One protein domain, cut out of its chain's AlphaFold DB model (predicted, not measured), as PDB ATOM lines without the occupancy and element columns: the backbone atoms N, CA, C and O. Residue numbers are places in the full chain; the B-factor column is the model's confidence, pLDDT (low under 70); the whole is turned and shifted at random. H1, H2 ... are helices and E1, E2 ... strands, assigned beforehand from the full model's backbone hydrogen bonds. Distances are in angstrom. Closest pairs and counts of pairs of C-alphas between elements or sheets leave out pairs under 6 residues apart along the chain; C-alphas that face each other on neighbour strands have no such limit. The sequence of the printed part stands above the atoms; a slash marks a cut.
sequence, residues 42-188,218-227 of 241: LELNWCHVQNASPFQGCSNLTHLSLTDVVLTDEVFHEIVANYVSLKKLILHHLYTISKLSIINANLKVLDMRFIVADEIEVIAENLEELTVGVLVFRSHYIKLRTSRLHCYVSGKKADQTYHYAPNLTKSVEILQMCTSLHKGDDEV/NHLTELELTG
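This is residues 42 to 188 and 218 to 227 of the 241 residues of an uncharacterized protein of Thalictrum thalictroides (UniProt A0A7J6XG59). The chain is wound in stacked turns, a short solenoid with a long, nearly flat row of parallel strands along one side: E1, E2, E3, the first part of E5, E6 and E8. The other side of the coil holds residues 46 to 62, H1, E4, the second part of E5, the later part of E7 and then E9, while H2 sits at the last end of the stack by E8, E7 and E9. The printed part has 157 residues, with two named helices and nine named strands; along the chain H1 comes between E2 and E3, and H2 between E8 and E9, and the strands form one branched, mixed sheet in which E5 has four neighbours, E3, E4, E6 and E7, and the neighbour pairs are parallel but for E7 and E9, which are antiparallel. The class is mixed, helices and strands, though under half of the residues, 75 of 157, are in named elements. The whole is compact, with a radius of gyration of the C-alphas of 15.5 A and spans of 48 by 36 by 32 A.

E1, residues 42 to 45, begins at C-alpha 42 at (12.515, -18.434, -40.925). E2 is residues 63 to 67, and H1, residues 73 to 82, is 14.5 A long. E3, residues 88 to 94, is 16.8 A long, and E4 is residues 99 to 103. E5, residues 109 to 123, is the longest strand by residues; it bends by 160 degrees at residue 117, and its first and last C-alphas are 12.4 A apart. E6 is residues 129 to 132. E7, residues 135 to 145, bends by 126 degrees at residue 138 and is 17.6 A from first to last C-alpha, ending at (25.368, -40.209, -41.051). E8 is residues 151 to 154, H2 residues 171 to 176, and E9, residues 223 to 226, ends with C-alpha 226 at (21.324, -49.949, -49.376).

E1 and E2 are parallel at 4 degrees, with N 44 and O 65 at 2.8 A. On the other side of E2 is E3, parallel at 8 degrees, with N 66 and O 90 at 2.9 A. E2, H1 and E3 make a strand-helix-strand unit, two parallel neighbour strands with a helix between, and its crossover is right-handed. Residues 48 to 49 also pair, parallel, with residues 70 to 71. E5 has staggered pairing: E3 beside residues 109 to 115 and E4 beside 117 to 123 lie on one side of it, E6 beside 109 to 113 and E7 beside 114 to 123 on the other side. Across these parallel pairs, N 91 and O 111 are 2.8 A apart, N 102 and O 121 2.8 A, N 112 and O 131 2.8 A, and N 122 and O 143 2.8 A. E8 is an edge strand, parallel to E6 at 7 degrees, with N 132 and O 153 at 2.9 A. E9 is antiparallel to E7, with N 223 and O 144 at 2.8 A. H1 is on the sheet at a height of 8.0 A, over E4, and runs along the strands at 9 degrees to E4 on the local plane; the closest C-alphas, of Asp 73 and Lys 99, are 6.4 A apart. H2 is on the opposite face at a height of 6.6 A; its closest C-alphas with E8 are those of Ser 171 and Ser 154, 6.2 A. In H1 and H2 every O i to N i+4 pair is within hydrogen-bond range.

The C-alphas farthest apart, of Ser 53 and Glu 187, are 50.8 A apart. Residues 189 to 217 are not printed, and C-alphas 188 and 218 are 18.9 A apart across this cut. The links E1 to E2 and E8 to H2 are long; the C-alphas of residues 155 to 170 lie 13 to 23 A from the mean of all C-alphas. The mean pLDDT of the printed part is 79.2, and it is under 70 at residue 140, residues 155 to 188 and residues 218 to 227 of this model.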
ATOM      1  N   LEU A  42      13.288 -18.572 -39.701       93.69
ATOM      2  CA  LEU A  42      12.515 -18.434 -40.925       93.69
ATOM      3  C   LEU A  42      11.552 -19.606 -41.043       93.69
ATOM      4  O   LEU A  42      11.970 -20.763 -41.008       93.69
ATOM      5  N   GLU A  43      10.273 -19.294 -41.195       95.50
ATOM      6  CA  GLU A  43       9.211 -20.280 -41.351       95.50
ATOM      7  C   GLU A  43       8.445 -19.959 -42.630       95.50
ATOM      8  O   GLU A  43       7.936 -18.852 -42.800       95.50
ATOM      9  N   LEU A  44       8.417 -20.919 -43.548       94.62
ATOM     10  CA  LEU A  44       7.691 -20.842 -44.805       94.62
ATOM     11  C   LEU A  44       6.587 -21.888 -44.781       94.62
ATOM     12  O   LEU A  44       6.860 -23.070 -44.567       94.62
ATOM     13  N   ASN A  45       5.356 -21.439 -45.006       94.88
ATOM     14  CA  ASN A  45       4.172 -22.280 -44.996       94.88
ATOM     15  C   ASN A  45       3.360 -22.010 -46.269       94.88
ATOM     16  O   ASN A  45       3.141 -20.845 -46.603       94.88
ATOM     17  N   TRP A  46       2.911 -23.062 -46.960       93.38
ATOM     18  CA  TRP A  46       1.978 -22.962 -48.097       93.38
ATOM     19  C   TRP A  46       2.438 -22.012 -49.215       93.38
ATOM     20  O   TRP A  46       1.668 -21.190 -49.711       93.38
ATOM     21  N   CYS A  47       3.708 -22.095 -49.620       91.06
ATOM     22  CA  CYS A  47       4.263 -21.203 -50.640       91.06
ATOM     23  C   CYS A  47       5.042 -21.941 -51.733       91.06
ATOM     24  O   CYS A  47       5.549 -23.044 -51.535       91.06
ATOM     25  N   HIS A  48       5.194 -21.291 -52.887       93.25
ATOM     26  CA  HIS A  48       6.031 -21.768 -53.985       93.25
ATOM     27  C   HIS A  48       7.327 -20.953 -54.036       93.25
ATOM     28  O   HIS A  48       7.292 -19.749 -54.272       93.25
ATOM     29  N   VAL A  49       8.468 -21.611 -53.833       93.56
ATOM     30  CA  VAL A  49       9.794 -20.985 -53.873       93.56
ATOM     31  C   VAL A  49      10.492 -21.365 -55.176       93.56
ATOM     32  O   VAL A  49      10.927 -22.500 -55.356       93.56
ATOM     33  N   GLN A  50      10.600 -20.403 -56.094       93.50
ATOM     34  CA  GLN A  50      11.165 -20.630 -57.431       93.50
ATOM     35  C   GLN A  50      12.671 -20.369 -57.520       93.50
ATOM     36  O   GLN A  50      13.319 -20.810 -58.464       93.50
ATOM     37  N   ASN A  51      13.234 -19.619 -56.573       93.38
ATOM     38  CA  ASN A  51      14.653 -19.291 -56.559       93.38
ATOM     39  C   ASN A  51      15.151 -19.080 -55.122       93.38
ATOM     40  O   ASN A  51      14.377 -18.709 -54.237       93.38
ATOM     41  N   ALA A  52      16.449 -19.298 -54.892       93.25
ATOM     42  CA  ALA A  52      17.041 -19.155 -53.567       93.25
ATOM     43  C   ALA A  52      17.566 -17.734 -53.265       93.25
ATOM     44  O   ALA A  52      18.125 -17.494 -52.192       93.25
ATOM     45  N   SER A  53      17.426 -16.784 -54.198       90.81
ATOM     46  CA  SER A  53      18.038 -15.455 -54.071       90.81
ATOM     47  C   SER A  53      17.572 -14.646 -52.848       90.81
ATOM     48  O   SER A  53      18.446 -14.066 -52.205       90.81
ATOM     49  N   PRO A  54      16.290 -14.679 -52.409       87.50
ATOM     50  CA  PRO A  54      15.865 -13.997 -51.183       87.50
ATOM     51  C   PRO A  54      16.633 -14.433 -49.936       87.50
ATOM     52  O   PRO A  54      16.803 -13.665 -48.995       87.50
ATOM     53  N   PHE A  55      17.106 -15.675 -49.921       85.81
ATOM     54  CA  PHE A  55      17.770 -16.281 -48.773       85.81
ATOM     55  C   PHE A  55      19.267 -15.953 -48.709       85.81
ATOM     56  O   PHE A  55      19.934 -16.259 -47.714       85.81
ATOM     57  N   GLN A  56      19.819 -15.317 -49.748       86.69
ATOM     58  CA  GLN A  56      21.216 -14.901 -49.760       86.69
ATOM     59  C   GLN A  56      21.466 -13.831 -48.686       86.69
ATOM     60  O   GLN A  56      20.697 -12.893 -48.504       86.69
ATOM     61  N   GLY A  57      22.560 -13.984 -47.934       84.00
ATOM     62  CA  GLY A  57      22.939 -13.055 -46.861       84.00
ATOM     63  C   GLY A  57      22.340 -13.363 -45.481       84.00
ATOM     64  O   GLY A  57      22.773 -12.772 -44.493       84.00
ATOM     65  N   CYS A  58      21.435 -14.338 -45.364       87.88
ATOM     66  CA  CYS A  58      20.866 -14.778 -44.084       87.88
ATOM     67  C   CYS A  58      21.786 -15.774 -43.333       87.88
ATOM     68  O   CYS A  58      21.357 -16.823 -42.861       87.88
ATOM     69  N   SER A  59      23.078 -15.457 -43.198       89.56
ATOM     70  CA  SER A  59      24.102 -16.358 -42.622       89.56
ATOM     71  C   SER A  59      23.928 -16.663 -41.125       89.56
ATOM     72  O   SER A  59      24.481 -17.643 -40.611       89.56
ATOM     73  N   ASN A  60      23.143 -15.840 -40.426       91.38
ATOM     74  CA  ASN A  60      22.820 -15.994 -39.007       91.38
ATOM     75  C   ASN A  60      21.579 -16.860 -38.756       91.38
ATOM     76  O   ASN A  60      21.195 -17.038 -37.594       91.38
ATOM     77  N   LEU A  61      20.968 -17.413 -39.812       94.06
ATOM     78  CA  LEU A  61      19.800 -18.266 -39.680       94.06
ATOM     79  C   LEU A  61      20.162 -19.543 -38.914       94.06
ATOM     80  O   LEU A  61      21.056 -20.298 -39.292       94.06
ATOM     81  N   THR A  62      19.453 -19.771 -37.813       96.44
ATOM     82  CA  THR A  62      19.630 -20.936 -36.937       96.44
ATOM     83  C   THR A  62      18.442 -21.889 -36.985       96.44
ATOM     84  O   THR A  62      18.610 -23.070 -36.676       96.44
ATOM     85  N   HIS A  63      17.268 -21.402 -37.397       97.19
ATOM     86  CA  HIS A  63      16.045 -22.175 -37.546       97.19
ATOM     87  C   HIS A  63      15.419 -21.956 -38.922       97.19
ATOM     88  O   HIS A  63      15.178 -20.813 -39.309       97.19
ATOM     89  N   LEU A  64      15.134 -23.054 -39.619       96.56
ATOM     90  CA  LEU A  64      14.372 -23.070 -40.859       96.56
ATOM     91  C   LEU A  64      13.228 -24.080 -40.736       96.56
ATOM     92  O   LEU A  64      13.473 -25.240 -40.395       96.56
ATOM     93  N   SER A  65      12.008 -23.644 -41.035       97.12
ATOM     94  CA  SER A  65      10.828 -24.500 -41.154       97.12
ATOM     95  C   SER A  65      10.223 -24.355 -42.543       97.12
ATOM     96  O   SER A  65       9.940 -23.238 -42.967       97.12
ATOM     97  N   LEU A  66      10.049 -25.472 -43.246       96.50
ATOM     98  CA  LEU A  66       9.412 -25.552 -44.557       96.50
ATOM     99  C   LEU A  66       8.215 -26.502 -44.448       96.50
ATOM    100  O   LEU A  66       8.411 -27.713 -44.327       96.50
ATOM    101  N   THR A  67       7.001 -25.958 -44.489       96.12
ATOM    102  CA  THR A  67       5.737 -26.708 -44.396       96.12
ATOM    103  C   THR A  67       4.904 -26.473 -45.649       96.12
ATOM    104  O   THR A  67       4.631 -25.324 -45.989       96.12
ATOM    105  N   ASP A  68       4.489 -27.529 -46.349       94.81
ATOM    106  CA  ASP A  68       3.668 -27.402 -47.568       94.81
ATOM    107  C   ASP A  68       4.303 -26.444 -48.600       94.81
ATOM    108  O   ASP A  68       3.636 -25.633 -49.245       94.81
ATOM    109  N   VAL A  69       5.635 -26.499 -48.723       94.56
ATOM    110  CA  VAL A  69       6.394 -25.653 -49.650       94.56
ATOM    111  C   VAL A  69       6.668 -26.413 -50.941       94.56
ATOM    112  O   VAL A  69       7.224 -27.512 -50.936       94.56
ATOM    113  N   VAL A  70       6.329 -25.788 -52.066       94.31
ATOM    114  CA  VAL A  70       6.661 -26.270 -53.407       94.31
ATOM    115  C   VAL A  70       7.998 -25.669 -53.820       94.31
ATOM    116  O   VAL A  70       8.128 -24.449 -53.905       94.31
ATOM    117  N   LEU A  71       9.001 -26.511 -54.061       96.00
ATOM    118  CA  LEU A  71      10.344 -26.084 -54.469       96.00
ATOM    119  C   LEU A  71      11.079 -27.210 -55.214       96.00
ATOM    120  O   LEU A  71      10.781 -28.389 -55.000       96.00
ATOM    121  N   THR A  72      12.014 -26.862 -56.103       95.69
ATOM    122  CA  THR A  72      12.840 -27.855 -56.816       95.69
ATOM    123  C   THR A  72      14.035 -28.285 -55.972       95.69
ATOM    124  O   THR A  72      14.439 -27.581 -55.043       95.69
ATOM    125  N   ASP A  73      14.639 -29.420 -56.318       95.56
ATOM    126  CA  ASP A  73      15.851 -29.916 -55.668       95.56
ATOM    127  C   ASP A  73      16.947 -28.846 -55.668       95.56
ATOM    128  O   ASP A  73      17.552 -28.584 -54.633       95.56
ATOM    129  N   GLU A  74      17.190 -28.178 -56.795       96.25
ATOM    130  CA  GLU A  74      18.225 -27.146 -56.908       96.25
ATOM    131  C   GLU A  74      17.990 -26.014 -55.900       96.25
ATOM    132  O   GLU A  74      18.898 -25.653 -55.150       96.25
ATOM    133  N   VAL A  75      16.751 -25.522 -55.816       95.94
ATOM    134  CA  VAL A  75      16.372 -24.455 -54.882       95.94
ATOM    135  C   VAL A  75      16.532 -24.914 -53.432       95.94
ATOM    136  O   VAL A  75      17.070 -24.164 -52.616       95.94
ATOM    137  N   PHE A  76      16.130 -26.146 -53.099       96.19
ATOM    138  CA  PHE A  76      16.327 -26.708 -51.759       96.19
ATOM    139  C   PHE A  76      17.798 -26.672 -51.342       96.19
ATOM    140  O   PHE A  76      18.143 -26.176 -50.264       96.19
ATOM    141  N   HIS A  77      18.667 -27.209 -52.200       95.50
ATOM    142  CA  HIS A  77      20.083 -27.349 -51.898       95.50
ATOM    143  C   HIS A  77      20.760 -25.984 -51.786       95.50
ATOM    144  O   HIS A  77      21.563 -25.790 -50.876       95.50
ATOM    145  N   GLU A  78      20.411 -25.024 -52.645       94.25
ATOM    146  CA  GLU A  78      20.906 -23.649 -52.539       94.25
ATOM    147  C   GLU A  78      20.503 -23.000 -51.207       94.25
ATOM    148  O   GLU A  78      21.343 -22.397 -50.537       94.25
ATOM    149  N   ILE A  79      19.246 -23.167 -50.778       93.12
ATOM    150  CA  ILE A  79      18.754 -22.648 -49.495       93.12
ATOM    151  C   ILE A  79      19.548 -23.253 -48.332       93.12
ATOM    152  O   ILE A  79      20.105 -22.518 -47.519       93.12
ATOM    153  N   VAL A  80      19.642 -24.583 -48.256       93.31
ATOM    154  CA  VAL A  80      20.316 -25.267 -47.140       93.31
ATOM    155  C   VAL A  80      21.823 -24.983 -47.120       93.31
ATOM    156  O   VAL A  80      22.391 -24.810 -46.039       93.31
ATOM    157  N   ALA A  81      22.473 -24.876 -48.284       91.62
ATOM    158  CA  ALA A  81      23.905 -24.584 -48.391       91.62
ATOM    159  C   ALA A  81      24.278 -23.179 -47.886       91.62
ATOM    160  O   ALA A  81      25.388 -22.980 -47.390       91.62
ATOM    161  N   ASN A  82      23.359 -22.212 -47.961       89.06
ATOM    162  CA  ASN A  82      23.597 -20.844 -47.494       89.06
ATOM    163  C   ASN A  82      23.639 -20.721 -45.958       89.06
ATOM    164  O   ASN A  82      24.185 -19.748 -45.428       89.06
ATOM    165  N   TYR A  83      23.106 -21.699 -45.219       90.12
ATOM    166  CA  TYR A  83      22.916 -21.602 -43.771       90.12
ATOM    167  C   TYR A  83      23.941 -22.405 -42.970       90.12
ATOM    168  O   TYR A  83      23.636 -23.403 -42.311       90.12
ATOM    169  N   VAL A  84      25.176 -21.906 -42.948       91.25
ATOM    170  CA  VAL A  84      26.270 -22.503 -42.160       91.25
ATOM    171  C   VAL A  84      25.972 -22.565 -40.655       91.25
ATOM    172  O   VAL A  84      26.506 -23.431 -39.970       91.25
ATOM    173  N   SER A  85      25.109 -21.685 -40.138       94.88
ATOM    174  CA  SER A  85      24.737 -21.601 -38.716       94.88
ATOM    175  C   SER A  85      23.468 -22.384 -38.355       94.88
ATOM    176  O   SER A  85      23.020 -22.310 -37.206       94.88
ATOM    177  N   LEU A  86      22.870 -23.108 -39.308       96.75
ATOM    178  CA  LEU A  86      21.589 -23.783 -39.121       96.75
ATOM    179  C   LEU A  86      21.691 -24.868 -38.044       96.75
ATOM    180  O   LEU A  86      22.480 -25.803 -38.154       96.75
ATOM    181  N   LYS A  87      20.865 -24.751 -37.002       97.50
ATOM    182  CA  LYS A  87      20.802 -25.696 -35.877       97.50
ATOM    183  C   LYS A  87      19.541 -26.545 -35.902       97.50
ATOM    184  O   LYS A  87      19.572 -27.666 -35.402       97.50
ATOM    185  N   LYS A  88      18.442 -26.026 -36.449       97.62
ATOM    186  CA  LYS A  88      17.151 -26.711 -36.489       97.62
ATOM    187  C   LYS A  88      16.520 -26.591 -37.869       97.62
ATOM    188  O   LYS A  88      16.298 -25.475 -38.332       97.62
ATOM    189  N   LEU A  89      16.197 -27.734 -38.461       97.75
ATOM    190  CA  LEU A  89      15.535 -27.848 -39.755       97.75
ATOM    191  C   LEU A  89      14.248 -28.662 -39.600       97.75
ATOM    192  O   LEU A  89      14.289 -29.799 -39.128       97.75
ATOM    193  N   ILE A  90      13.119 -28.072 -39.977       97.25
ATOM    194  CA  ILE A  90      11.815 -28.735 -40.027       97.25
ATOM    195  C   ILE A  90      11.376 -28.796 -41.488       97.25
ATOM    196  O   ILE A  90      11.352 -27.775 -42.169       97.25
ATOM    197  N   LEU A  91      11.046 -29.996 -41.954       97.12
ATOM    198  CA  LEU A  91      10.600 -30.296 -43.308       97.12
ATOM    199  C   LEU A  91       9.298 -31.082 -43.220       97.12
ATOM    200  O   LEU A  91       9.311 -32.276 -42.906       97.12
ATOM    201  N   HIS A  92       8.173 -30.428 -43.477       95.50
ATOM    202  CA  HIS A  92       6.848 -31.033 -43.421       95.50
ATOM    203  C   HIS A  92       6.163 -30.907 -44.786       95.50
ATOM    204  O   HIS A  92       6.180 -29.842 -45.393       95.50
ATOM    205  N   HIS A  93       5.546 -31.991 -45.258       94.25
ATOM    206  CA  HIS A  93       4.733 -31.985 -46.480       94.25
ATOM    207  C   HIS A  93       5.498 -31.494 -47.728       94.25
ATOM    208  O   HIS A  93       5.057 -30.595 -48.442       94.25
ATOM    209  N   LEU A  94       6.668 -32.088 -47.999       94.62
ATOM    210  CA  LEU A  94       7.452 -31.807 -49.208       94.62
ATOM    211  C   LEU A  94       7.261 -32.934 -50.224       94.62
ATOM    212  O   LEU A  94       7.692 -34.066 -49.996       94.62
ATOM    213  N   TYR A  95       6.614 -32.612 -51.345       90.81
ATOM    214  CA  TYR A  95       6.206 -33.592 -52.361       90.81
ATOM    215  C   TYR A  95       6.996 -33.500 -53.672       90.81
ATOM    216  O   TYR A  95       6.897 -34.393 -54.517       90.81
ATOM    217  N   THR A  96       7.737 -32.408 -53.869       91.56
ATOM    218  CA  THR A  96       8.406 -32.085 -55.138       91.56
ATOM    219  C   THR A  96       9.893 -32.411 -55.169       91.56
ATOM    220  O   THR A  96      10.483 -32.341 -56.242       91.56
ATOM    221  N   ILE A  97      10.490 -32.783 -54.033       92.81
ATOM    222  CA  ILE A  97      11.930 -33.031 -53.934       92.81
ATOM    223  C   ILE A  97      12.235 -34.474 -54.352       92.81
ATOM    224  O   ILE A  97      11.798 -35.407 -53.688       92.81
ATOM    225  N   SER A  98      13.003 -34.682 -55.423       93.88
ATOM    226  CA  SER A  98      13.424 -36.029 -55.831       93.88
ATOM    227  C   SER A  98      14.586 -36.531 -54.974       93.88
ATOM    228  O   SER A  98      14.587 -37.674 -54.522       93.88
ATOM    229  N   LYS A  99      15.542 -35.654 -54.668       94.44
ATOM    230  CA  LYS A  99      16.712 -35.953 -53.851       94.44
ATOM    231  C   LYS A  99      16.820 -34.972 -52.698       94.44
ATOM    232  O   LYS A  99      17.163 -33.808 -52.878       94.44
ATOM    233  N   LEU A 100      16.587 -35.464 -51.489       94.94
ATOM    234  CA  LEU A 100      16.744 -34.690 -50.268       94.94
ATOM    235  C   LEU A 100      18.149 -34.913 -49.697       94.94
ATOM    236  O   LEU A 100      18.375 -35.898 -48.995       94.94
ATOM    237  N   SER A 101      19.094 -34.012 -49.989       95.38
ATOM    238  CA  SER A 101      20.445 -34.051 -49.411       95.38
ATOM    239  C   SER A 101      20.646 -32.938 -48.381       95.38
ATOM    240  O   SER A 101      20.582 -31.750 -48.694       95.38
ATOM    241  N   ILE A 102      20.900 -33.320 -47.130       95.69
ATOM    242  CA  ILE A 102      21.128 -32.414 -46.003       95.69
ATOM    243  C   ILE A 102      22.535 -32.669 -45.473       95.69
ATOM    244  O   ILE A 102      22.766 -33.622 -44.732       95.69
ATOM    245  N   ILE A 103      23.481 -31.803 -45.834       95.31
ATOM    246  CA  ILE A 103      24.876 -31.884 -45.386       95.31
ATOM    247  C   ILE A 103      25.167 -30.663 -44.517       95.31
ATOM    248  O   ILE A 103      25.469 -29.584 -45.023       95.31
ATOM    249  N   ASN A 104      25.041 -30.814 -43.198       95.31
ATOM    250  CA  ASN A 104      25.251 -29.711 -42.267       95.31
ATOM    251  C   ASN A 104      25.788 -30.204 -40.919       95.31
ATOM    252  O   ASN A 104      25.072 -30.808 -40.121       95.31
ATOM    253  N   ALA A 105      27.058 -29.902 -40.644       95.19
ATOM    254  CA  ALA A 105      27.725 -30.321 -39.414       95.19
ATOM    255  C   ALA A 105      27.206 -29.606 -38.155       95.19
ATOM    256  O   ALA A 105      27.432 -30.109 -37.061       95.19
ATOM    257  N   ASN A 106      26.525 -28.462 -38.274       96.00
ATOM    258  CA  ASN A 106      26.007 -27.686 -37.139       96.00
ATOM    259  C   ASN A 106      24.547 -28.015 -36.791       96.00
ATOM    260  O   ASN A 106      24.057 -27.577 -35.743       96.00
ATOM    261  N   LEU A 107      23.871 -28.795 -37.637       96.75
ATOM    262  CA  LEU A 107      22.486 -29.191 -37.437       96.75
ATOM    263  C   LEU A 107      22.363 -30.090 -36.202       96.75
ATOM    264  O   LEU A 107      23.005 -31.131 -36.124       96.75
ATOM    265  N   LYS A 108      21.524 -29.676 -35.251       95.94
ATOM    266  CA  LYS A 108      21.228 -30.381 -33.995       95.94
ATOM    267  C   LYS A 108      19.866 -31.058 -34.016       95.94
ATOM    268  O   LYS A 108      19.715 -32.116 -33.422       95.94
ATOM    269  N   VAL A 109      18.888 -30.460 -34.689       95.88
ATOM    270  CA  VAL A 109      17.510 -30.954 -34.731       95.88
ATOM    271  C   VAL A 109      17.053 -31.052 -36.180       95.88
ATOM    272  O   VAL A 109      17.106 -30.063 -36.913       95.88
ATOM    273  N   LEU A 110      16.576 -32.231 -36.567       96.38
ATOM    274  CA  LEU A 110      15.962 -32.488 -37.865       96.38
ATOM    275  C   LEU A 110      14.587 -33.125 -37.657       96.38
ATOM    276  O   LEU A 110      14.485 -34.192 -37.059       96.38
ATOM    277  N   ASP A 111      13.538 -32.484 -38.160       95.38
ATOM    278  CA  ASP A 111      12.175 -33.020 -38.151       95.38
ATOM    279  C   ASP A 111      11.684 -33.164 -39.595       95.38
ATOM    280  O   ASP A 111      11.527 -32.169 -40.293       95.38
ATOM    281  N   MET A 112      11.480 -34.399 -40.051       94.75
ATOM    282  CA  MET A 112      11.028 -34.725 -41.405       94.75
ATOM    283  C   MET A 112       9.700 -35.472 -41.343       94.75
ATOM    284  O   MET A 112       9.640 -36.589 -40.828       94.75
ATOM    285  N   ARG A 113       8.622 -34.907 -41.891       91.88
ATOM    286  CA  ARG A 113       7.297 -35.551 -41.903       91.88
ATOM    287  C   ARG A 113       6.615 -35.368 -43.244       91.88
ATOM    288  O   ARG A 113       6.653 -34.289 -43.814       91.88
ATOM    289  N   PHE A 114       5.942 -36.417 -43.704       91.25
ATOM    290  CA  PHE A 114       5.215 -36.420 -44.973       91.25
ATOM    291  C   PHE A 114       6.101 -35.966 -46.139       91.25
ATOM    292  O   PHE A 114       5.732 -35.098 -46.920       91.25
ATOM    293  N   ILE A 115       7.300 -36.545 -46.223       92.25
ATOM    294  CA  ILE A 115       8.241 -36.279 -47.313       92.25
ATOM    295  C   ILE A 115       8.068 -37.351 -48.380       92.25
ATOM    296  O   ILE A 115       8.079 -38.540 -48.059       92.25
ATOM    297  N   VAL A 116       7.952 -36.935 -49.636       90.88
ATOM    298  CA  VAL A 116       8.029 -37.820 -50.800       90.88
ATOM    299  C   VAL A 116       9.339 -37.520 -51.509       90.88
ATOM    300  O   VAL A 116       9.490 -36.432 -52.050       90.88
ATOM    301  N   ALA A 117      10.274 -38.470 -51.490       91.69
ATOM    302  CA  ALA A 117      11.568 -38.332 -52.148       91.69
ATOM    303  C   ALA A 117      12.048 -39.672 -52.701       91.69
ATOM    304  O   ALA A 117      11.734 -40.737 -52.175       91.69
ATOM    305  N   ASP A 118      12.829 -39.635 -53.766       90.31
ATOM    306  CA  ASP A 118      13.438 -40.822 -54.348       90.31
ATOM    307  C   ASP A 118      14.692 -41.195 -53.544       90.31
ATOM    308  O   ASP A 118      14.868 -42.360 -53.191       90.31
ATOM    309  N   GLU A 119      15.522 -40.214 -53.189       91.00
ATOM    310  CA  GLU A 119      16.750 -40.384 -52.406       91.00
ATOM    311  C   GLU A 119      16.743 -39.470 -51.174       91.00
ATOM    312  O   GLU A 119      16.433 -38.284 -51.282       91.00
ATOM    313  N   ILE A 120      17.142 -39.992 -50.009       91.94
ATOM    314  CA  ILE A 120      17.393 -39.175 -48.812       91.94
ATOM    315  C   ILE A 120      18.817 -39.414 -48.315       91.94
ATOM    316  O   ILE A 120      19.178 -40.523 -47.929       91.94
ATOM    317  N   GLU A 121      19.620 -38.356 -48.263       93.12
ATOM    318  CA  GLU A 121      20.949 -38.369 -47.660       93.12
ATOM    319  C   GLU A 121      21.040 -37.282 -46.590       93.12
ATOM    320  O   GLU A 121      20.900 -36.098 -46.871       93.12
ATOM    321  N   VAL A 122      21.306 -37.669 -45.348       93.62
ATOM    322  CA  VAL A 122      21.529 -36.741 -44.238       93.62
ATOM    323  C   VAL A 122      22.909 -37.003 -43.663       93.62
ATOM    324  O   VAL A 122      23.171 -38.079 -43.135       93.62
ATOM    325  N   ILE A 123      23.789 -36.011 -43.735       93.19
ATOM    326  CA  ILE A 123      25.115 -36.010 -43.119       93.19
ATOM    327  C   ILE A 123      25.158 -34.848 -42.124       93.19
ATOM    328  O   ILE A 123      25.373 -33.692 -42.490       93.19
ATOM    329  N   ALA A 124      24.931 -35.164 -40.852       93.56
ATOM    330  CA  ALA A 124      24.834 -34.197 -39.766       93.56
ATOM    331  C   ALA A 124      25.505 -34.749 -38.498       93.56
ATOM    332  O   ALA A 124      24.884 -35.412 -37.666       93.56
ATOM    333  N   GLU A 125      26.807 -34.488 -38.359       91.00
ATOM    334  CA  GLU A 125      27.634 -35.041 -37.275       91.00
ATOM    335  C   GLU A 125      27.126 -34.636 -35.882       91.00
ATOM    336  O   GLU A 125      27.074 -35.472 -34.985       91.00
ATOM    337  N   ASN A 126      26.680 -33.387 -35.710       93.19
ATOM    338  CA  ASN A 126      26.153 -32.888 -34.435       93.19
ATOM    339  C   ASN A 126      24.633 -33.035 -34.274       93.19
ATOM    340  O   ASN A 126      24.067 -32.375 -33.402       93.19
ATOM    341  N   LEU A 127      23.977 -33.880 -35.076       93.62
ATOM    342  CA  LEU A 127      22.540 -34.106 -34.946       93.62
ATOM    343  C   LEU A 127      22.244 -34.795 -33.611       93.62
ATOM    344  O   LEU A 127      22.699 -35.909 -33.386       93.62
ATOM    345  N   GLU A 128      21.498 -34.121 -32.741       92.25
ATOM    346  CA  GLU A 128      21.126 -34.555 -31.390       92.25
ATOM    347  C   GLU A 128      19.701 -35.149 -31.384       92.25
ATOM    348  O   GLU A 128      19.440 -36.126 -30.677       92.25
ATOM    349  N   GLU A 129      18.804 -34.620 -32.225       90.06
ATOM    350  CA  GLU A 129      17.400 -35.030 -32.328       90.06
ATOM    351  C   GLU A 129      16.977 -35.262 -33.783       90.06
ATOM    352  O   GLU A 129      17.163 -34.402 -34.649       90.06
ATOM    353  N   LEU A 130      16.352 -36.414 -34.037       92.00
ATOM    354  CA  LEU A 130      15.783 -36.774 -35.332       92.00
ATOM    355  C   LEU A 130      14.323 -37.198 -35.164       92.00
ATOM    356  O   LEU A 130      14.027 -38.241 -34.588       92.00
ATOM    357  N   THR A 131      13.398 -36.431 -35.720       90.44
ATOM    358  CA  THR A 131      11.998 -36.846 -35.840       90.44
ATOM    359  C   THR A 131      11.721 -37.246 -37.274       90.44
ATOM    360  O   THR A 131      11.995 -36.487 -38.198       90.44
ATOM    361  N   VAL A 132      11.184 -38.449 -37.467       88.69
ATOM    362  CA  VAL A 132      10.783 -38.933 -38.788       88.69
ATOM    363  C   VAL A 132       9.342 -39.426 -38.734       88.69
ATOM    364  O   VAL A 132       9.000 -40.399 -38.063       88.69
ATOM    365  N   GLY A 133       8.474 -38.736 -39.462       87.56
ATOM    366  CA  GLY A 133       7.084 -39.114 -39.659       87.56
ATOM    367  C   GLY A 133       6.919 -40.111 -40.802       87.56
ATOM    368  O   GLY A 133       7.651 -41.093 -40.925       87.56
ATOM    369  N   VAL A 134       5.915 -39.859 -41.635       85.50
ATOM    370  CA  VAL A 134       5.678 -40.613 -42.865       85.50
ATOM    371  C   VAL A 134       6.705 -40.181 -43.912       85.50
ATOM    372  O   VAL A 134       6.784 -38.999 -44.227       85.50
ATOM    373  N   LEU A 135       7.481 -41.123 -44.440       87.44
ATOM    374  CA  LEU A 135       8.351 -40.907 -45.594       87.44
ATOM    375  C   LEU A 135       7.879 -41.839 -46.711       87.44
ATOM    376  O   LEU A 135       7.583 -43.006 -46.455       87.44
ATOM    377  N   VAL A 136       7.779 -41.327 -47.931       84.44
ATOM    378  CA  VAL A 136       7.382 -42.093 -49.114       84.44
ATOM    379  C   VAL A 136       8.556 -42.109 -50.072       84.44
ATOM    380  O   VAL A 136       9.032 -41.054 -50.486       84.44
ATOM    381  N   PHE A 137       8.991 -43.310 -50.439       79.94
ATOM    382  CA  PHE A 137      10.148 -43.495 -51.298       79.94
ATOM    383  C   PHE A 137       9.746 -44.042 -52.654       79.94
ATOM    384  O   PHE A 137       9.018 -45.036 -52.729       79.94
ATOM    385  N   ARG A 138      10.262 -43.442 -53.730       74.44
ATOM    386  CA  ARG A 138      10.219 -44.095 -55.049       74.44
ATOM    387  C   ARG A 138      11.458 -44.941 -55.315       74.44
ATOM    388  O   ARG A 138      11.368 -45.912 -56.060       74.44
ATOM    389  N   SER A 139      12.590 -44.611 -54.686       71.12
ATOM    390  CA  SER A 139      13.851 -45.348 -54.805       71.12
ATOM    391  C   SER A 139      14.361 -45.817 -53.435       71.12
ATOM    392  O   SER A 139      13.893 -45.379 -52.391       71.12
ATOM    393  N   HIS A 140      15.275 -46.784 -53.411       68.81
ATOM    394  CA  HIS A 140      15.637 -47.521 -52.191       68.81
ATOM    395  C   HIS A 140      16.892 -46.971 -51.506       68.81
ATOM    396  O   HIS A 140      17.693 -47.749 -50.981       68.81
ATOM    397  N   TYR A 141      17.096 -45.653 -51.554       78.75
ATOM    398  CA  TYR A 141      18.315 -45.030 -51.051       78.75
ATOM    399  C   TYR A 141      18.037 -44.089 -49.881       78.75
ATOM    400  O   TYR A 141      17.486 -42.998 -50.047       78.75
ATOM    401  N   ILE A 142      18.455 -44.523 -48.690       83.25
ATOM    402  CA  ILE A 142      18.463 -43.702 -47.481       83.25
ATOM    403  C   ILE A 142      19.828 -43.830 -46.829       83.25
ATOM    404  O   ILE A 142      20.267 -44.922 -46.468       83.25
ATOM    405  N   LYS A 143      20.484 -42.699 -46.607       86.44
ATOM    406  CA  LYS A 143      21.768 -42.647 -45.921       86.44
ATOM    407  C   LYS A 143      21.713 -41.602 -44.825       86.44
ATOM    408  O   LYS A 143      21.485 -40.432 -45.098       86.44
ATOM    409  N   LEU A 144      21.906 -42.024 -43.581       87.56
ATOM    410  CA  LEU A 144      21.902 -41.164 -42.402       87.56
ATOM    411  C   LEU A 144      23.246 -41.301 -41.681       87.56
ATOM    412  O   LEU A 144      23.528 -42.299 -41.026       87.56
ATOM    413  N   ARG A 145      24.091 -40.279 -41.761       86.31
ATOM    414  CA  ARG A 145      25.368 -40.209 -41.051       86.31
ATOM    415  C   ARG A 145      25.303 -39.125 -39.982       86.31
ATOM    416  O   ARG A 145      25.350 -37.934 -40.273       86.31
ATOM    417  N   THR A 146      25.203 -39.559 -38.736       83.38
ATOM    418  CA  THR A 146      25.197 -38.727 -37.528       83.38
ATOM    419  C   THR A 146      26.025 -39.434 -36.470       83.38
ATOM    420  O   THR A 146      26.023 -40.657 -36.466       83.38
ATOM    421  N   SER A 147      26.743 -38.702 -35.614       79.25
ATOM    422  CA  SER A 147      27.562 -39.288 -34.540       79.25
ATOM    423  C   SER A 147      27.054 -38.996 -33.132       79.25
ATOM    424  O   SER A 147      27.572 -39.555 -32.161       79.25
ATOM    425  N   ARG A 148      26.047 -38.126 -32.999       80.06
ATOM    426  CA  ARG A 148      25.579 -37.594 -31.710       80.06
ATOM    427  C   ARG A 148      24.076 -37.741 -31.499       80.06
ATOM    428  O   ARG A 148      23.537 -37.104 -30.601       80.06
ATOM    429  N   LEU A 149      23.410 -38.593 -32.278       80.19
ATOM    430  CA  LEU A 149      21.970 -38.766 -32.154       80.19
ATOM    431  C   LEU A 149      21.632 -39.319 -30.764       80.19
ATOM    432  O   LEU A 149      22.156 -40.358 -30.367       80.19
ATOM    433  N   HIS A 150      20.789 -38.605 -30.021       75.19
ATOM    434  CA  HIS A 150      20.375 -38.983 -28.669       75.19
ATOM    435  C   HIS A 150      18.893 -39.331 -28.594       75.19
ATOM    436  O   HIS A 150      18.514 -40.144 -27.759       75.19
ATOM    437  N   CYS A 151      18.059 -38.726 -29.439       70.25
ATOM    438  CA  CYS A 151      16.620 -38.939 -29.433       70.25
ATOM    439  C   CYS A 151      16.107 -39.154 -30.851       70.25
ATOM    440  O   CYS A 151      16.460 -38.417 -31.776       70.25
ATOM    441  N   TYR A 152      15.243 -40.155 -30.996       77.12
ATOM    442  CA  TYR A 152      14.521 -40.394 -32.226       77.12
ATOM    443  C   TYR A 152      13.030 -40.636 -31.967       77.12
ATOM    444  O   TYR A 152      12.666 -41.411 -31.077       77.12
ATOM    445  N   VAL A 153      12.175 -40.019 -32.790       74.50
ATOM    446  CA  VAL A 153      10.716 -40.199 -32.755       74.50
ATOM    447  C   VAL A 153      10.209 -40.658 -34.124       74.50
ATOM    448  O   VAL A 153      10.382 -39.956 -35.119       74.50
ATOM    449  N   SER A 154       9.539 -41.818 -34.160       76.50
ATOM    450  CA  SER A 154       8.789 -42.303 -35.332       76.50
ATOM    451  C   SER A 154       7.294 -42.098 -35.123       76.50
ATOM    452  O   SER A 154       6.698 -42.646 -34.190       76.50
ATOM    453  N   GLY A 155       6.668 -41.338 -36.021       65.94
ATOM    454  CA  GLY A 155       5.214 -41.195 -36.058       65.94
ATOM    455  C   GLY A 155       4.544 -42.447 -36.634       65.94
ATOM    456  O   GLY A 155       4.732 -42.769 -37.803       65.94
ATOM    457  N   LYS A 156       3.724 -43.147 -35.838       52.62
ATOM    458  CA  LYS A 156       3.055 -44.400 -36.256       52.62
ATOM    459  C   LYS A 156       1.744 -44.231 -37.027       52.62
ATOM    460  O   LYS A 156       1.212 -45.224 -37.515       52.62
ATOM    461  N   LYS A 157       1.191 -43.024 -37.122       54.59
ATOM    462  CA  LYS A 157      -0.099 -42.807 -37.783       54.59
ATOM    463  C   LYS A 157       0.094 -42.008 -39.061       54.59
ATOM    464  O   LYS A 157       0.019 -40.786 -39.044       54.59
ATOM    465  N   ALA A 158       0.304 -42.725 -40.164       54.16
ATOM    466  CA  ALA A 158      -0.291 -42.268 -41.409       54.16
ATOM    467  C   ALA A 158      -1.800 -42.276 -41.155       54.16
ATOM    468  O   ALA A 158      -2.367 -43.317 -40.811       54.16
ATOM    469  N   ASP A 159      -2.410 -41.099 -41.185       54.97
ATOM    470  CA  ASP A 159      -3.857 -41.001 -41.174       54.97
ATOM    471  C   ASP A 159      -4.390 -41.848 -42.342       54.97
ATOM    472  O   ASP A 159      -3.762 -41.915 -43.404       54.97
ATOM    473  N   GLN A 160      -5.488 -42.577 -42.134       52.28
ATOM    474  CA  GLN A 160      -5.987 -43.552 -43.121       52.28
ATOM    475  C   GLN A 160      -6.370 -42.895 -44.460       52.28
ATOM    476  O   GLN A 160      -6.609 -43.585 -45.438       52.28
ATOM    477  N   THR A 161      -6.373 -41.569 -44.528       55.16
ATOM    478  CA  THR A 161      -6.640 -40.754 -45.713       55.16
ATOM    479  C   THR A 161      -5.626 -40.918 -46.852       55.16
ATOM    480  O   THR A 161      -5.973 -40.636 -47.997       55.16
ATOM    481  N   TYR A 162      -4.418 -41.442 -46.615       58.16
ATOM    482  CA  TYR A 162      -3.411 -41.639 -47.672       58.16
ATOM    483  C   TYR A 162      -3.472 -43.043 -48.302       58.16
ATOM    484  O   TYR A 162      -2.510 -43.806 -48.266       58.16
ATOM    485  N   HIS A 163      -4.607 -43.395 -48.911       54.59
ATOM    486  CA  HIS A 163      -4.809 -44.684 -49.597       54.59
ATOM    487  C   HIS A 163      -4.071 -44.829 -50.949       54.59
ATOM    488  O   HIS A 163      -4.208 -45.857 -51.607       54.59
ATOM    489  N   TYR A 164      -3.281 -43.839 -51.378       55.44
ATOM    490  CA  TYR A 164      -2.793 -43.743 -52.764       55.44
ATOM    491  C   TYR A 164      -1.353 -44.214 -53.024       55.44
ATOM    492  O   TYR A 164      -0.929 -44.215 -54.177       55.44
ATOM    493  N   ALA A 165      -0.589 -44.641 -52.015       58.00
ATOM    494  CA  ALA A 165       0.804 -45.052 -52.223       58.00
ATOM    495  C   ALA A 165       1.064 -46.485 -51.714       58.00
ATOM    496  O   ALA A 165       1.333 -46.668 -50.527       58.00
ATOM    497  N   PRO A 166       1.042 -47.515 -52.586       55.69
ATOM    498  CA  PRO A 166       1.334 -48.900 -52.192       55.69
ATOM    499  C   PRO A 166       2.773 -49.115 -51.673       55.69
ATOM    500  O   PRO A 166       3.042 -50.131 -51.043       55.69
ATOM    501  N   ASN A 167       3.674 -48.140 -51.858       57.56
ATOM    502  CA  ASN A 167       5.089 -48.200 -51.460       57.56
ATOM    503  C   ASN A 167       5.420 -47.336 -50.226       57.56
ATOM    504  O   ASN A 167       6.522 -46.803 -50.098       57.56
ATOM    505  N   LEU A 168       4.458 -47.150 -49.321       58.25
ATOM    506  CA  LEU A 168       4.679 -46.478 -48.040       58.25
ATOM    507  C   LEU A 168       5.575 -47.343 -47.137       58.25
ATOM    508  O   LEU A 168       5.084 -48.105 -46.303       58.25
ATOM    509  N   THR A 169       6.897 -47.212 -47.279       58.03
ATOM    510  CA  THR A 169       7.847 -47.757 -46.302       58.03
ATOM    511  C   THR A 169       7.605 -47.049 -44.978       58.03
ATOM    512  O   THR A 169       7.903 -45.865 -44.810       58.03
ATOM    513  N   LYS A 170       7.022 -47.763 -44.014       58.78
ATOM    514  CA  LYS A 170       6.775 -47.201 -42.685       58.78
ATOM    515  C   LYS A 170       8.123 -46.858 -42.064       58.78
ATOM    516  O   LYS A 170       9.024 -47.691 -42.043       58.78
ATOM    517  N   SER A 171       8.246 -45.662 -41.489       56.34
ATOM    518  CA  SER A 171       9.477 -45.203 -40.825       56.34
ATOM    519  C   SER A 171      10.013 -46.181 -39.773       56.34
ATOM    520  O   SER A 171      11.213 -46.242 -39.538       56.34
ATOM    521  N   VAL A 172       9.143 -47.020 -39.208       54.75
ATOM    522  CA  VAL A 172       9.499 -48.123 -38.305       54.75
ATOM    523  C   VAL A 172      10.455 -49.148 -38.943       54.75
ATOM    524  O   VAL A 172      11.345 -49.638 -38.252       54.75
ATOM    525  N   GLU A 173      10.322 -49.457 -40.234       57.53
ATOM    526  CA  GLU A 173      11.171 -50.440 -40.932       57.53
ATOM    527  C   GLU A 173      12.576 -49.887 -41.200       57.53
ATOM    528  O   GLU A 173      13.569 -50.593 -41.031       57.53
ATOM    529  N   ILE A 174      12.669 -48.589 -41.506       61.00
ATOM    530  CA  ILE A 174      13.932 -47.856 -41.703       61.00
ATOM    531  C   ILE A 174      14.803 -47.942 -40.436       61.00
ATOM    532  O   ILE A 174      16.022 -48.084 -40.510       61.00
ATOM    533  N   LEU A 175      14.174 -47.931 -39.259       56.69
ATOM    534  CA  LEU A 175      14.871 -47.989 -37.972       56.69
ATOM    535  C   LEU A 175      15.149 -49.395 -37.471       56.69
ATOM    536  O   LEU A 175      16.128 -49.590 -36.761       56.69
ATOM    537  N   GLN A 176      14.304 -50.377 -37.798       50.97
ATOM    538  CA  GLN A 176      14.574 -51.775 -37.442       50.97
ATOM    539  C   GLN A 176      15.885 -52.273 -38.067       50.97
ATOM    540  O   GLN A 176      16.514 -53.181 -37.533       50.97
ATOM    541  N   MET A 177      16.326 -51.639 -39.154       47.91
ATOM    542  CA  MET A 177      17.611 -51.903 -39.802       47.91
ATOM    543  C   MET A 177      18.800 -51.190 -39.138       47.91
ATOM    544  O   MET A 177      19.952 -51.492 -39.445       47.91
ATOM    545  N   CYS A 178      18.553 -50.285 -38.190       51.28
ATOM    546  CA  CYS A 178      19.598 -49.673 -37.385       51.28
ATOM    547  C   CYS A 178      20.008 -50.630 -36.260       51.28
ATOM    548  O   CYS A 178      19.507 -50.553 -35.142       51.28
ATOM    549  N   THR A 179      20.946 -51.534 -36.534       44.66
ATOM    550  CA  THR A 179      21.415 -52.545 -35.566       44.66
ATOM    551  C   THR A 179      22.053 -51.956 -34.298       44.66
ATOM    552  O   THR A 179      22.202 -52.660 -33.302       44.66
ATOM    553  N   SER A 180      22.395 -50.663 -34.300       44.88
ATOM    554  CA  SER A 180      22.916 -49.928 -33.137       44.88
ATOM    555  C   SER A 180      21.831 -49.268 -32.270       44.88
ATOM    556  O   SER A 180      22.119 -48.844 -31.153       44.88
ATOM    557  N   LEU A 181      20.582 -49.188 -32.741       47.19
ATOM    558  CA  LEU A 181      19.455 -48.625 -31.992       47.19
ATOM    559  C   LEU A 181      18.819 -49.728 -31.127       47.19
ATOM    560  O   LEU A 181      17.942 -50.468 -31.565       47.19
ATOM    561  N   HIS A 182      19.265 -49.853 -29.874       39.84
ATOM    562  CA  HIS A 182      18.623 -50.718 -28.884       39.84
ATOM    563  C   HIS A 182      17.214 -50.212 -28.582       39.84
ATOM    564  O   HIS A 182      17.031 -49.139 -28.011       39.84
ATOM    565  N   LYS A 183      16.205 -51.001 -28.936       41.00
ATOM    566  CA  LYS A 183      14.839 -50.777 -28.480       41.00
ATOM    567  C   LYS A 183      14.823 -50.939 -26.956       41.00
ATOM    568  O   LYS A 183      15.015 -52.044 -26.465       41.00
ATOM    569  N   GLY A 184      14.658 -49.841 -26.221       37.44
ATOM    570  CA  GLY A 184      14.393 -49.917 -24.788       37.44
ATOM    571  C   GLY A 184      13.060 -50.632 -24.587       37.44
ATOM    572  O   GLY A 184      12.026 -50.131 -25.034       37.44
ATOM    573  N   ASP A 185      13.093 -51.819 -23.987       33.53
ATOM    574  CA  ASP A 185      11.895 -52.535 -23.553       33.53
ATOM    575  C   ASP A 185      11.379 -51.890 -22.264       33.53
ATOM    576  O   ASP A 185      11.515 -52.431 -21.171       33.53
ATOM    577  N   ASP A 186      10.789 -50.708 -22.401       37.03
ATOM    578  CA  ASP A 186      10.009 -50.096 -21.335       37.03
ATOM    579  C   ASP A 186       8.537 -50.485 -21.520       37.03
ATOM    580  O   ASP A 186       7.730 -49.776 -22.128       37.03
ATOM    581  N   GLU A 187       8.169 -51.648 -20.971       40.78
ATOM    582  CA  GLU A 187       6.796 -51.885 -20.516       40.78
ATOM    583  C   GLU A 187       6.553 -51.028 -19.268       40.78
ATOM    584  O   GLU A 187       6.636 -51.488 -18.129       40.78
ATOM    585  N   VAL A 188       6.242 -49.748 -19.469       36.69
ATOM    586  CA  VAL A 188       5.731 -48.920 -18.376       36.69
ATOM    587  C   VAL A 188       4.237 -49.177 -18.241       36.69
ATOM    588  O   VAL A 188       3.404 -48.672 -18.998       36.69
ATOM    589  N   ASN A 218      19.858 -43.983 -28.242       39.53
ATOM    590  CA  ASN A 218      21.142 -44.653 -28.476       39.53
ATOM    591  C   ASN A 218      22.040 -43.799 -29.362       39.53
ATOM    592  O   ASN A 218      21.544 -43.124 -30.258       39.53
ATOM    593  N   HIS A 219      23.353 -43.916 -29.162       44.22
ATOM    594  CA  HIS A 219      24.365 -43.290 -30.006       44.22
ATOM    595  C   HIS A 219      24.476 -44.024 -31.352       44.22
ATOM    596  O   HIS A 219      25.100 -45.080 -31.445       44.22
ATOM    597  N   LEU A 220      23.862 -43.469 -32.395       44.34
ATOM    598  CA  LEU A 220      24.064 -43.891 -33.784       44.34
ATOM    599  C   LEU A 220      25.278 -43.136 -34.349       44.34
ATOM    600  O   LEU A 220      25.361 -41.929 -34.137       44.34
ATOM    601  N   THR A 221      26.218 -43.825 -35.015       48.19
ATOM    602  CA  THR A 221      27.443 -43.212 -35.586       48.19
ATOM    603  C   THR A 221      27.475 -43.147 -37.111       48.19
ATOM    604  O   THR A 221      28.066 -42.232 -37.683       48.19
ATOM    605  N   GLU A 222      26.861 -44.120 -37.781       43.50
ATOM    606  CA  GLU A 222      26.689 -44.153 -39.233       43.50
ATOM    607  C   GLU A 222      25.591 -45.169 -39.573       43.50
ATOM    608  O   GLU A 222      25.567 -46.264 -39.012       43.50
ATOM    609  N   LEU A 223      24.677 -44.801 -40.470       50.03
ATOM    610  CA  LEU A 223      23.649 -45.670 -41.025       50.03
ATOM    611  C   LEU A 223      23.613 -45.482 -42.542       50.03
ATOM    612  O   LEU A 223      23.243 -44.428 -43.055       50.03
ATOM    613  N   GLU A 224      23.948 -46.535 -43.268       44.50
ATOM    614  CA  GLU A 224      23.764 -46.603 -44.711       44.50
ATOM    615  C   GLU A 224      22.772 -47.729 -45.009       44.50
ATOM    616  O   GLU A 224      23.047 -48.894 -44.727       44.50
ATOM    617  N   LEU A 225      21.597 -47.381 -45.541       44.19
ATOM    618  CA  LEU A 225      20.604 -48.353 -45.983       44.19
ATOM    619  C   LEU A 225      20.698 -48.471 -47.502       44.19
ATOM    620  O   LEU A 225      20.269 -47.590 -48.245       44.19
ATOM    621  N   THR A 226      21.268 -49.584 -47.959       37.09
ATOM    622  CA  THR A 226      21.324 -49.949 -49.376       37.09
ATOM    623  C   THR A 226      20.550 -51.250 -49.594       37.09
ATOM    624  O   THR A 226      20.738 -52.225 -48.872       37.09
ATOM    625  N   GLY A 227      19.658 -51.281 -50.590       31.98
ATOM    626  CA  GLY A 227      19.087 -52.540 -51.091       31.98
ATOM    627  C   GLY A 227      17.780 -53.041 -50.462       31.98
ATOM    628  O   GLY A 227      17.559 -54.251 -50.438       31.98
TER     629      GLY A 227